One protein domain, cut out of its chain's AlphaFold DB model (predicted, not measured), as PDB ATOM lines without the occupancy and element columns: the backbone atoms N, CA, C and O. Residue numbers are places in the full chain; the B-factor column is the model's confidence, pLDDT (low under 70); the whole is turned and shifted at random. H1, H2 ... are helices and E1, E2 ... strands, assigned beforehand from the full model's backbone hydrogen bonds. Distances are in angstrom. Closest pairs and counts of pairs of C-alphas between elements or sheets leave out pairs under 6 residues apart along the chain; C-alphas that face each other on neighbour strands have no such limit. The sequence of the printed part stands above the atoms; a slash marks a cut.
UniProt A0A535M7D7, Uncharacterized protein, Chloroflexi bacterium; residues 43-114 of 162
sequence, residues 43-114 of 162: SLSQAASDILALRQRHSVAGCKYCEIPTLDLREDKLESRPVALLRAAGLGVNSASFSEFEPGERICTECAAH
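This is residues 43 to 114 of the 162 residues of an uncharacterized protein of Chloroflexi bacterium (UniProt A0A535M7D7). A small, short-stranded sheet of E1, E2 and E3 makes the middle of this domain, with helix H2 packed on it; the long helix H1 reaches in from one end of the longest axis, and the unnamed stretch of residues 95 to 108 loops out toward the other end before coming back to the short helix H3 beside E3. The printed part has 72 residues, with three named helices and three named strands in the order H1, E1, E2, H2, E3, H3. The sheet's order is E1, E2, E3, and it is mixed; the class is mixed, helices and strands. By its radius of gyration of the C-alphas, 11.7 A, the whole is compact, with an elongated outline of 39 by 22 by 21 A.

Find C-alpha 44 at (27.495, 26.126, -23.456); there H1 begins, and it runs 20.0 A through residues 44 to 57. Next come strand E1, residues 60 to 62, and strand E2, residues 69 to 74, which is 14.3 A long and begins at C-alpha 69, (40.101, 12.871, -32.453). Helix H2, residues 80 to 88, runs 12.5 A. Strand E3 holds residues 92 to 94, and helix H3, residues 109 to 112, ends at C-alpha 112, (37.928, -0.020, -26.363).

Look first at the hairpin of E1 and E2, antiparallel at 122 degrees, where N 70 and O 61 are 2.8 A apart, within hydrogen-bond range. On the other side of E2, E3 is parallel to it at 39 degrees, with N 71 and O 92 within range at 2.9 A. E2, H2 and E3 form a strand-helix-strand unit, two parallel neighbour strands with a helix between them in the chain, and its crossover is right-handed. H2 is on the sheet at a height of 8.6 A and only just over E3, with 3 of its 9 C-alphas there; on the local plane it runs along the strands, at 24 degrees to E3. The closest C-alphas of H2 and E3 are those of Leu 86 and Gly 92, 6.7 A apart. H1 only grazes the sheet, with residues 54 to 57. With residues 47 to 51 alone H1 only just touches H2, with 3 pairs of C-alphas within 8 A, the closest those of Ile 51 and Leu 86 at 6.8 A; their lines are about perpendicular, at 85 degrees. H3 only grazes the sheet, with residues 109 to 112, and is apart from H1 and H2. In H1 and H2 every O i to N i+4 pair is within hydrogen-bond range; H3 is too short for such a pair.

The two C-alphas farthest apart are those of Ser 43 and Glu 100, at 39.5 A. The printed part has no cut, and the link from E3 to H3, 14 residues, is long. Mean pLDDT of the printed part is 74.4; look for values under 70 at residues 75 to 78, 80, 95 to 104 and 112 to 114.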
ATOM      1  N   SER A  43      26.849  26.431 -18.624       82.31
ATOM      2  CA  SER A  43      26.554  27.116 -19.876       82.31
ATOM      3  C   SER A  43      27.337  26.474 -21.026       82.31
ATOM      4  O   SER A  43      28.441  25.955 -20.844       82.31
ATOM      5  N   LEU A  44      26.799  26.573 -22.244       78.19
ATOM      6  CA  LEU A  44      27.495  26.126 -23.456       78.19
ATOM      7  C   LEU A  44      28.856  26.818 -23.631       78.19
ATOM      8  O   LEU A  44      29.813  26.194 -24.079       78.19
ATOM      9  N   SER A  45      28.962  28.094 -23.247       81.62
ATOM     10  CA  SER A  45      30.220  28.846 -23.302       81.62
ATOM     11  C   SER A  45      31.275  28.303 -22.337       81.62
ATOM     12  O   SER A  45      32.454  28.249 -22.695       81.62
ATOM     13  N   GLN A  46      30.861  27.862 -21.144       80.75
ATOM     14  CA  GLN A  46      31.762  27.237 -20.181       80.75
ATOM     15  C   GLN A  46      32.228  25.873 -20.696       80.75
ATOM     16  O   GLN A  46      33.428  25.637 -20.771       80.75
ATOM     17  N   ALA A  47      31.300  25.032 -21.164       79.31
ATOM     18  CA  ALA A  47      31.628  23.730 -21.745       79.31
ATOM     19  C   ALA A  47      32.602  23.851 -22.932       79.31
ATOM     20  O   ALA A  47      33.599  23.134 -22.996       79.31
ATOM     21  N   ALA A  48      32.361  24.797 -23.846       80.06
ATOM     22  CA  ALA A  48      33.251  25.055 -24.976       80.06
ATOM     23  C   ALA A  48      34.656  25.491 -24.524       80.06
ATOM     24  O   ALA A  48      35.654  25.024 -25.075       80.06
ATOM     25  N   SER A  49      34.741  26.349 -23.504       83.81
ATOM     26  CA  SER A  49      36.019  26.787 -22.931       83.81
ATOM     27  C   SER A  49      36.769  25.631 -22.266       83.81
ATOM     28  O   SER A  49      37.970  25.479 -22.486       83.81
ATOM     29  N   ASP A  50      36.064  24.772 -21.526       81.56
ATOM     30  CA  ASP A  50      36.645  23.599 -20.867       81.56
ATOM     31  C   ASP A  50      37.197  22.600 -21.896       81.56
ATOM     32  O   ASP A  50      38.323  22.116 -21.755       81.56
ATOM     33  N   ILE A  51      36.455  22.351 -22.981       80.69
ATOM     34  CA  ILE A  51      36.895  21.499 -24.095       80.69
ATOM     35  C   ILE A  51      38.146  22.078 -24.766       80.69
ATOM     36  O   ILE A  51      39.107  21.346 -25.015       80.69
ATOM     37  N   LEU A  52      38.173  23.385 -25.048       83.38
ATOM     38  CA  LEU A  52      39.349  24.040 -25.627       83.38
ATOM     39  C   LEU A  52      40.563  23.941 -24.696       83.38
ATOM     40  O   LEU A  52      41.656  23.611 -25.153       83.38
ATOM     41  N   ALA A  53      40.369  24.153 -23.394       83.75
ATOM     42  CA  ALA A  53      41.426  24.028 -22.399       83.75
ATOM     43  C   ALA A  53      41.952  22.587 -22.283       83.75
ATOM     44  O   ALA A  53      43.145  22.379 -22.056       83.75
ATOM     45  N   LEU A  54      41.095  21.573 -22.436       77.31
ATOM     46  CA  LEU A  54      41.518  20.171 -22.498       77.31
ATOM     47  C   LEU A  54      42.318  19.896 -23.778       77.31
ATOM     48  O   LEU A  54      43.421  19.360 -23.705       77.31
ATOM     49  N   ARG A  55      41.844  20.350 -24.941       78.75
ATOM     50  CA  ARG A  55      42.572  20.192 -26.215       78.75
ATOM     51  C   ARG A  55      43.936  20.879 -26.233       78.75
ATOM     52  O   ARG A  55      44.837  20.399 -26.904       78.75
ATOM     53  N   GLN A  56      44.094  21.995 -25.526       82.69
ATOM     54  CA  GLN A  56      45.378  22.697 -25.429       82.69
ATOM     55  C   GLN A  56      46.377  21.990 -24.505       82.69
ATOM     56  O   GLN A  56      47.582  22.101 -24.712       82.69
ATOM     57  N   ARG A  57      45.890  21.287 -23.475       82.56
ATOM     58  CA  ARG A  57      46.732  20.630 -22.464       82.56
ATOM     59  C   ARG A  57      47.110  19.195 -22.819       82.56
ATOM     60  O   ARG A  57      48.088  18.686 -22.279       82.56
ATOM     61  N   HIS A  58      46.355  18.553 -23.703       79.31
ATOM     62  CA  HIS A  58      46.530  17.145 -24.039       79.31
ATOM     63  C   HIS A  58      46.827  16.967 -25.522       79.31
ATOM     64  O   HIS A  58      46.223  17.616 -26.375       79.31
ATOM     65  N   SER A  59      47.748  16.051 -25.832       78.62
ATOM     66  CA  SER A  59      47.979  15.647 -27.218       78.62
ATOM     67  C   SER A  59      46.717  14.997 -27.793       78.62
ATOM     68  O   SER A  59      45.989  14.297 -27.084       78.62
ATOM     69  N   VAL A  60      46.457  15.249 -29.075       80.44
ATOM     70  CA  VAL A  60      45.317  14.694 -29.808       80.44
ATOM     71  C   VAL A  60      45.848  13.909 -30.996       80.44
ATOM     72  O   VAL A  60      46.660  14.429 -31.760       80.44
ATOM     73  N   ALA A  61      45.360  12.686 -31.169       83.31
ATOM     74  CA  ALA A  61      45.549  11.905 -32.388       83.31
ATOM     75  C   ALA A  61      44.240  11.198 -32.756       83.31
ATOM     76  O   ALA A  61      43.346  11.069 -31.917       83.31
ATOM     77  N   GLY A  62      44.106  10.767 -34.009       83.12
ATOM     78  CA  GLY A  62      42.962   9.953 -34.415       83.12
ATOM     79  C   GLY A  62      42.949   8.628 -33.654       83.12
ATOM     80  O   GLY A  62      44.003   8.033 -33.417       83.12
ATOM     81  N   CYS A  63      41.763   8.166 -33.264       80.81
ATOM     82  CA  CYS A  63      41.614   6.800 -32.788       80.81
ATOM     83  C   CYS A  63      42.047   5.827 -33.891       80.81
ATOM     84  O   CYS A  63      41.631   5.973 -35.037       80.81
ATOM     85  N   LYS A  64      42.822   4.801 -33.541       77.00
ATOM     86  CA  LYS A  64      43.299   3.770 -34.473       77.00
ATOM     87  C   LYS A  64      42.181   3.074 -35.264       77.00
ATOM     88  O   LYS A  64      42.428   2.634 -36.379       77.00
ATOM     89  N   TYR A  65      40.980   2.967 -34.691       74.00
ATOM     90  CA  TYR A  65      39.875   2.203 -35.277       74.00
ATOM     91  C   TYR A  65      38.795   3.066 -35.930       74.00
ATOM     92  O   TYR A  65      38.307   2.715 -36.999       74.00
ATOM     93  N   CYS A  66      38.404   4.176 -35.299       77.31
ATOM     94  CA  CYS A  66      37.315   5.029 -35.790       77.31
ATOM     95  C   CYS A  66      37.767   6.423 -36.241       77.31
ATOM     96  O   CYS A  66      36.927   7.242 -36.599       77.31
ATOM     97  N   GLU A  67      39.069   6.717 -36.174       81.38
ATOM     98  CA  GLU A  67      39.697   7.989 -36.572       81.38
ATOM     99  C   GLU A  67      39.218   9.241 -35.811       81.38
ATOM    100  O   GLU A  67      39.743  10.336 -36.021       81.38
ATOM    101  N   ILE A  68      38.296   9.094 -34.854       83.00
ATOM    102  CA  ILE A  68      37.805  10.196 -34.021       83.00
ATOM    103  C   ILE A  68      38.976  10.837 -33.257       83.00
ATOM    104  O   ILE A  68      39.770  10.114 -32.639       83.00
ATOM    105  N   PRO A  69      39.083  12.181 -33.233       85.06
ATOM    106  CA  PRO A  69      40.101  12.871 -32.453       85.06
ATOM    107  C   PRO A  69      40.022  12.475 -30.976       85.06
ATOM    108  O   PRO A  69      39.030  12.728 -30.295       85.06
ATOM    109  N   THR A  70      41.082  11.844 -30.482       86.25
ATOM    110  CA  THR A  70      41.151  11.246 -29.149       86.25
ATOM    111  C   THR A  70      42.251  11.917 -28.338       86.25
ATOM    112  O   THR A  70      43.401  12.007 -28.774       86.25
ATOM    113  N   LEU A  71      41.883  12.412 -27.158       85.31
ATOM    114  CA  LEU A  71      42.792  13.057 -26.214       85.31
ATOM    115  C   LEU A  71      43.616  12.003 -25.476       85.31
ATOM    116  O   LEU A  71      43.071  10.989 -25.044       85.31
ATOM    117  N   ASP A  72      44.904  12.275 -25.260       79.75
ATOM    118  CA  ASP A  72      45.773  11.456 -24.404       79.75
ATOM    119  C   ASP A  72      45.483  11.680 -22.912       79.75
ATOM    120  O   ASP A  72      46.245  12.283 -22.154       79.75
ATOM    121  N   LEU A  73      44.294  11.249 -22.525       76.38
ATOM    122  CA  LEU A  73      43.727  11.303 -21.194       76.38
ATOM    123  C   LEU A  73      43.225   9.912 -20.872       76.38
ATOM    124  O   LEU A  73      42.562   9.317 -21.711       76.38
ATOM    125  N   ARG A  74      43.512   9.413 -19.672       72.00
ATOM    126  CA  ARG A  74      42.966   8.132 -19.229       72.00
ATOM    127  C   ARG A  74      41.595   8.358 -18.611       72.00
ATOM    128  O   ARG A  74      41.452   9.236 -17.762       72.00
ATOM    129  N   GLU A  75      40.608   7.574 -19.028       69.81
ATOM    130  CA  GLU A  75      39.241   7.687 -18.508       69.81
ATOM    131  C   GLU A  75      39.158   7.418 -17.000       69.81
ATOM    132  O   GLU A  75      38.423   8.110 -16.308       69.81
ATOM    133  N   ASP A  76      39.994   6.525 -16.458       68.12
ATOM    134  CA  ASP A  76      40.076   6.241 -15.015       68.12
ATOM    135  C   ASP A  76      40.608   7.415 -14.173       68.12
ATOM    136  O   ASP A  76      40.558   7.376 -12.945       68.12
ATOM    137  N   LYS A  77      41.128   8.461 -14.822       69.19
ATOM    138  CA  LYS A  77      41.617   9.690 -14.184       69.19
ATOM    139  C   LYS A  77      40.675  10.876 -14.373       69.19
ATOM    140  O   LYS A  77      41.035  11.992 -13.992       69.19
ATOM    141  N   LEU A  78      39.519  10.666 -14.998       69.38
ATOM    142  CA  LEU A  78      38.540  11.710 -15.254       69.38
ATOM    143  C   LEU A  78      37.264  11.457 -14.461       69.38
ATOM    144  O   LEU A  78      36.752  10.345 -14.390       69.38
ATOM    145  N   GLU A  79      36.713  12.542 -13.929       73.25
ATOM    146  CA  GLU A  79      35.350  12.543 -13.417       73.25
ATOM    147  C   GLU A  79      34.357  12.272 -14.566       73.25
ATOM    148  O   GLU A  79      34.594  12.637 -15.725       73.25
ATOM    149  N   SER A  80      33.209  11.671 -14.244       67.50
ATOM    150  CA  SER A  80      32.178  11.260 -15.216       67.50
ATOM    151  C   SER A  80      31.677  12.410 -16.104       67.50
ATOM    152  O   SER A  80      31.424  12.239 -17.298       67.50
ATOM    153  N   ARG A  81      31.581  13.616 -15.536       73.00
ATOM    154  CA  ARG A  81      31.090  14.821 -16.216       73.00
ATOM    155  C   ARG A  81      32.022  15.311 -17.344       73.00
ATOM    156  O   ARG A  81      31.530  15.501 -18.457       73.00
ATOM    157  N   PRO A  82      33.339  15.500 -17.134       73.00
ATOM    158  CA  PRO A  82      34.302  15.736 -18.212       73.00
ATOM    159  C   PRO A  82      34.251  14.709 -19.349       73.00
ATOM    160  O   PRO A  82      34.307  15.099 -20.513       73.00
ATOM    161  N   VAL A  83      34.101  13.417 -19.038       71.31
ATOM    162  CA  VAL A  83      33.996  12.360 -20.061       71.31
ATOM    163  C   VAL A  83      32.750  12.560 -20.925       71.31
ATOM    164  O   VAL A  83      32.839  12.530 -22.153       71.31
ATOM    165  N   ALA A  84      31.600  12.838 -20.304       72.69
ATOM    166  CA  ALA A  84      30.356  13.107 -21.021       72.69
ATOM    167  C   ALA A  84      30.454  14.350 -21.927       72.69
ATOM    168  O   ALA A  84      29.990  14.320 -23.066       72.69
ATOM    169  N   LEU A  85      31.103  15.422 -21.457       77.00
ATOM    170  CA  LEU A  85      31.332  16.635 -22.252       77.00
ATOM    171  C   LEU A  85      32.226  16.381 -23.468       77.00
ATOM    172  O   LEU A  85      31.937  16.876 -24.556       77.00
ATOM    173  N   LEU A  86      33.294  15.600 -23.296       78.44
ATOM    174  CA  LEU A  86      34.187  15.231 -24.391       78.44
ATOM    175  C   LEU A  86      33.457  14.388 -25.440       78.44
ATOM    176  O   LEU A  86      33.532  14.713 -26.626       78.44
ATOM    177  N   ARG A  87      32.661  13.397 -25.016       73.50
ATOM    178  CA  ARG A  87      31.835  12.600 -25.938       73.50
ATOM    179  C   ARG A  87      30.811  13.454 -26.680       73.50
ATOM    180  O   ARG A  87      30.711  13.355 -27.899       73.50
ATOM    181  N   ALA A  88      30.105  14.346 -25.984       73.75
ATOM    182  CA  ALA A  88      29.146  15.261 -26.610       73.75
ATOM    183  C   ALA A  88      29.806  16.198 -27.641       73.75
ATOM    184  O   ALA A  88      29.163  16.620 -28.600       73.75
ATOM    185  N   ALA A  89      31.094  16.500 -27.468       77.94
ATOM    186  CA  ALA A  89      31.895  17.284 -28.402       77.94
ATOM    187  C   ALA A  89      32.495  16.463 -29.561       77.94
ATOM    188  O   ALA A  89      33.255  17.016 -30.358       77.94
ATOM    189  N   GLY A  90      32.191  15.164 -29.650       76.19
ATOM    190  CA  GLY A  90      32.766  14.262 -30.649       76.19
ATOM    191  C   GLY A  90      34.253  13.979 -30.425       76.19
ATOM    192  O   GLY A  90      34.983  13.765 -31.391       76.19
ATOM    193  N   LEU A  91      34.721  14.032 -29.174       82.00
ATOM    194  CA  LEU A  91      36.103  13.747 -28.799       82.00
ATOM    195  C   LEU A  91      36.191  12.430 -28.027       82.00
ATOM    196  O   LEU A  91      35.454  12.199 -27.068       82.00
ATOM    197  N   GLY A  92      37.148  11.593 -28.418       81.12
ATOM    198  CA  GLY A  92      37.505  10.384 -27.687       81.12
ATOM    199  C   GLY A  92      38.386  10.684 -26.472       81.12
ATOM    200  O   GLY A  92      39.175  11.634 -26.465       81.12
ATOM    201  N   VAL A  93      38.306   9.819 -25.466       81.00
ATOM    202  CA  VAL A  93      39.260   9.740 -24.349       81.00
ATOM    203  C   VAL A  93      40.067   8.460 -24.522       81.00
ATOM    204  O   VAL A  93      39.504   7.439 -24.913       81.00
ATOM    205  N   ASN A  94      41.379   8.510 -24.299       76.38
ATOM    206  CA  ASN A  94      42.241   7.345 -24.453       76.38
ATOM    207  C   ASN A  94      41.917   6.303 -23.365       76.38
ATOM    208  O   ASN A  94      41.978   6.588 -22.169       76.38
ATOM    209  N   SER A  95      41.655   5.056 -23.745       66.94
ATOM    210  CA  SER A  95      41.375   3.968 -22.793       66.94
ATOM    211  C   SER A  95      42.640   3.425 -22.102       66.94
ATOM    212  O   SER A  95      42.676   2.271 -21.671       66.94
ATOM    213  N   ALA A  96      43.710   4.234 -22.048       55.47
ATOM    214  CA  ALA A  96      45.099   3.811 -21.898       55.47
ATOM    215  C   ALA A  96      45.301   2.798 -20.759       55.47
ATOM    216  O   ALA A  96      45.387   3.141 -19.576       55.47
ATOM    217  N   SER A  97      45.376   1.535 -21.161       51.16
ATOM    218  CA  SER A  97      45.765   0.384 -20.346       51.16
ATOM    219  C   SER A  97      46.516  -0.673 -21.167       51.16
ATOM    220  O   SER A  97      46.956  -1.676 -20.619       51.16
ATOM    221  N   PHE A  98      46.751  -0.430 -22.457       52.41
ATOM    222  CA  PHE A  98      47.422  -1.381 -23.331       52.41
ATOM    223  C   PHE A  98      48.870  -0.947 -23.572       52.41
ATOM    224  O   PHE A  98      49.130   0.075 -24.205       52.41
ATOM    225  N   SER A  99      49.817  -1.736 -23.070       48.44
ATOM    226  CA  SER A  99      51.261  -1.582 -23.299       48.44
ATOM    227  C   SER A  99      51.716  -2.027 -24.698       48.44
ATOM    228  O   SER A  99      52.910  -2.046 -24.970       48.44
ATOM    229  N   GLU A 100      50.781  -2.424 -25.565       54.81
ATOM    230  CA  GLU A 100      51.042  -3.058 -26.866       54.81
ATOM    231  C   GLU A 100      50.948  -2.095 -28.061       54.81
ATOM    232  O   GLU A 100      51.042  -2.532 -29.209       54.81
ATOM    233  N   PHE A 101      50.746  -0.799 -27.812       62.19
ATOM    234  CA  PHE A 101      50.590   0.206 -28.863       62.19
ATOM    235  C   PHE A 101      51.827   1.073 -29.034       62.19
ATOM    236  O   PHE A 101      52.529   1.395 -28.071       62.19
ATOM    237  N   GLU A 102      52.064   1.472 -30.282       65.00
ATOM    238  CA  GLU A 102      53.187   2.333 -30.621       65.00
ATOM    239  C   GLU A 102      53.031   3.710 -29.950       65.00
ATOM    240  O   GLU A 102      51.908   4.219 -29.799       65.00
ATOM    241  N   PRO A 103      54.140   4.366 -29.563       64.12
ATOM    242  CA  PRO A 103      54.095   5.717 -29.025       64.12
ATOM    243  C   PRO A 103      53.366   6.675 -29.980       64.12
ATOM    244  O   PRO A 103      53.838   6.968 -31.075       64.12
ATOM    245  N   GLY A 104      52.210   7.186 -29.549       69.06
ATOM    246  CA  GLY A 104      51.390   8.114 -30.340       69.06
ATOM    247  C   GLY A 104      50.069   7.531 -30.848       69.06
ATOM    248  O   GLY A 104      49.181   8.304 -31.201       69.06
ATOM    249  N   GLU A 105      49.882   6.211 -30.798       73.38
ATOM    250  CA  GLU A 105      48.581   5.595 -31.079       73.38
ATOM    251  C   GLU A 105      47.564   5.906 -29.966       73.38
ATOM    252  O   GLU A 105      47.916   6.066 -28.790       73.38
ATOM    253  N   ARG A 106      46.286   6.033 -30.339       77.75
ATOM    254  CA  ARG A 106      45.174   6.307 -29.415       77.75
ATOM    255  C   ARG A 106      44.018   5.360 -29.689       77.75
ATOM    256  O   ARG A 106      43.679   5.113 -30.845       77.75
ATOM    257  N   ILE A 107      43.365   4.884 -28.635       76.62
ATOM    258  CA  ILE A 107      42.110   4.136 -28.744       76.62
ATOM    259  C   ILE A 107      41.081   4.859 -27.899       76.62
ATOM    260  O   ILE A 107      41.289   5.040 -26.701       76.62
ATOM    261  N   CYS A 108      39.997   5.318 -28.528       79.25
ATOM    262  CA  CYS A 108      38.931   5.956 -27.778       79.25
ATOM    263  C   CYS A 108      38.224   4.917 -26.902       79.25
ATOM    264  O   CYS A 108      38.108   3.753 -27.286       79.25
ATOM    265  N   THR A 109      37.718   5.348 -25.749       71.94
ATOM    266  CA  THR A 109      36.903   4.513 -24.861       71.94
ATOM    267  C   THR A 109      35.833   3.733 -25.606       71.94
ATOM    268  O   THR A 109      35.634   2.564 -25.309       71.94
ATOM    269  N   GLU A 110      35.147   4.366 -26.564       71.88
ATOM    270  CA  GLU A 110      34.091   3.696 -27.319       71.88
ATOM    271  C   GLU A 110      34.660   2.484 -28.042       71.88
ATOM    272  O   GLU A 110      34.213   1.389 -27.742       71.88
ATOM    273  N   CYS A 111      35.726   2.657 -28.837       72.38
ATOM    274  CA  CYS A 111      36.442   1.580 -29.527       72.38
ATOM    275  C   CYS A 111      37.057   0.530 -28.591       72.38
ATOM    276  O   CYS A 111      37.152  -0.636 -28.966       72.38
ATOM    277  N   ALA A 112      37.452   0.915 -27.379       64.75
ATOM    278  CA  ALA A 112      37.928  -0.020 -26.363       64.75
ATOM    279  C   ALA A 112      36.797  -0.826 -25.692       64.75
ATOM    280  O   ALA A 112      37.065  -1.896 -25.151       64.75
ATOM    281  N   ALA A 113      35.559  -0.329 -25.742       57.81
ATOM    282  CA  ALA A 113      34.370  -0.926 -25.138       57.81
ATOM    283  C   ALA A 113      33.529  -1.755 -26.133       57.81
ATOM    284  O   ALA A 113      32.368  -2.057 -25.859       57.81
ATOM    285  N   HIS A 114      34.062  -2.118 -27.308       56.88
ATOM    286  CA  HIS A 114      33.277  -2.916 -28.253       56.88
ATOM    287  C   HIS A 114      33.171  -4.363 -27.798       56.88
ATOM    288  O   HIS A 114      34.141  -4.995 -27.386       56.88
TER     289      HIS A 114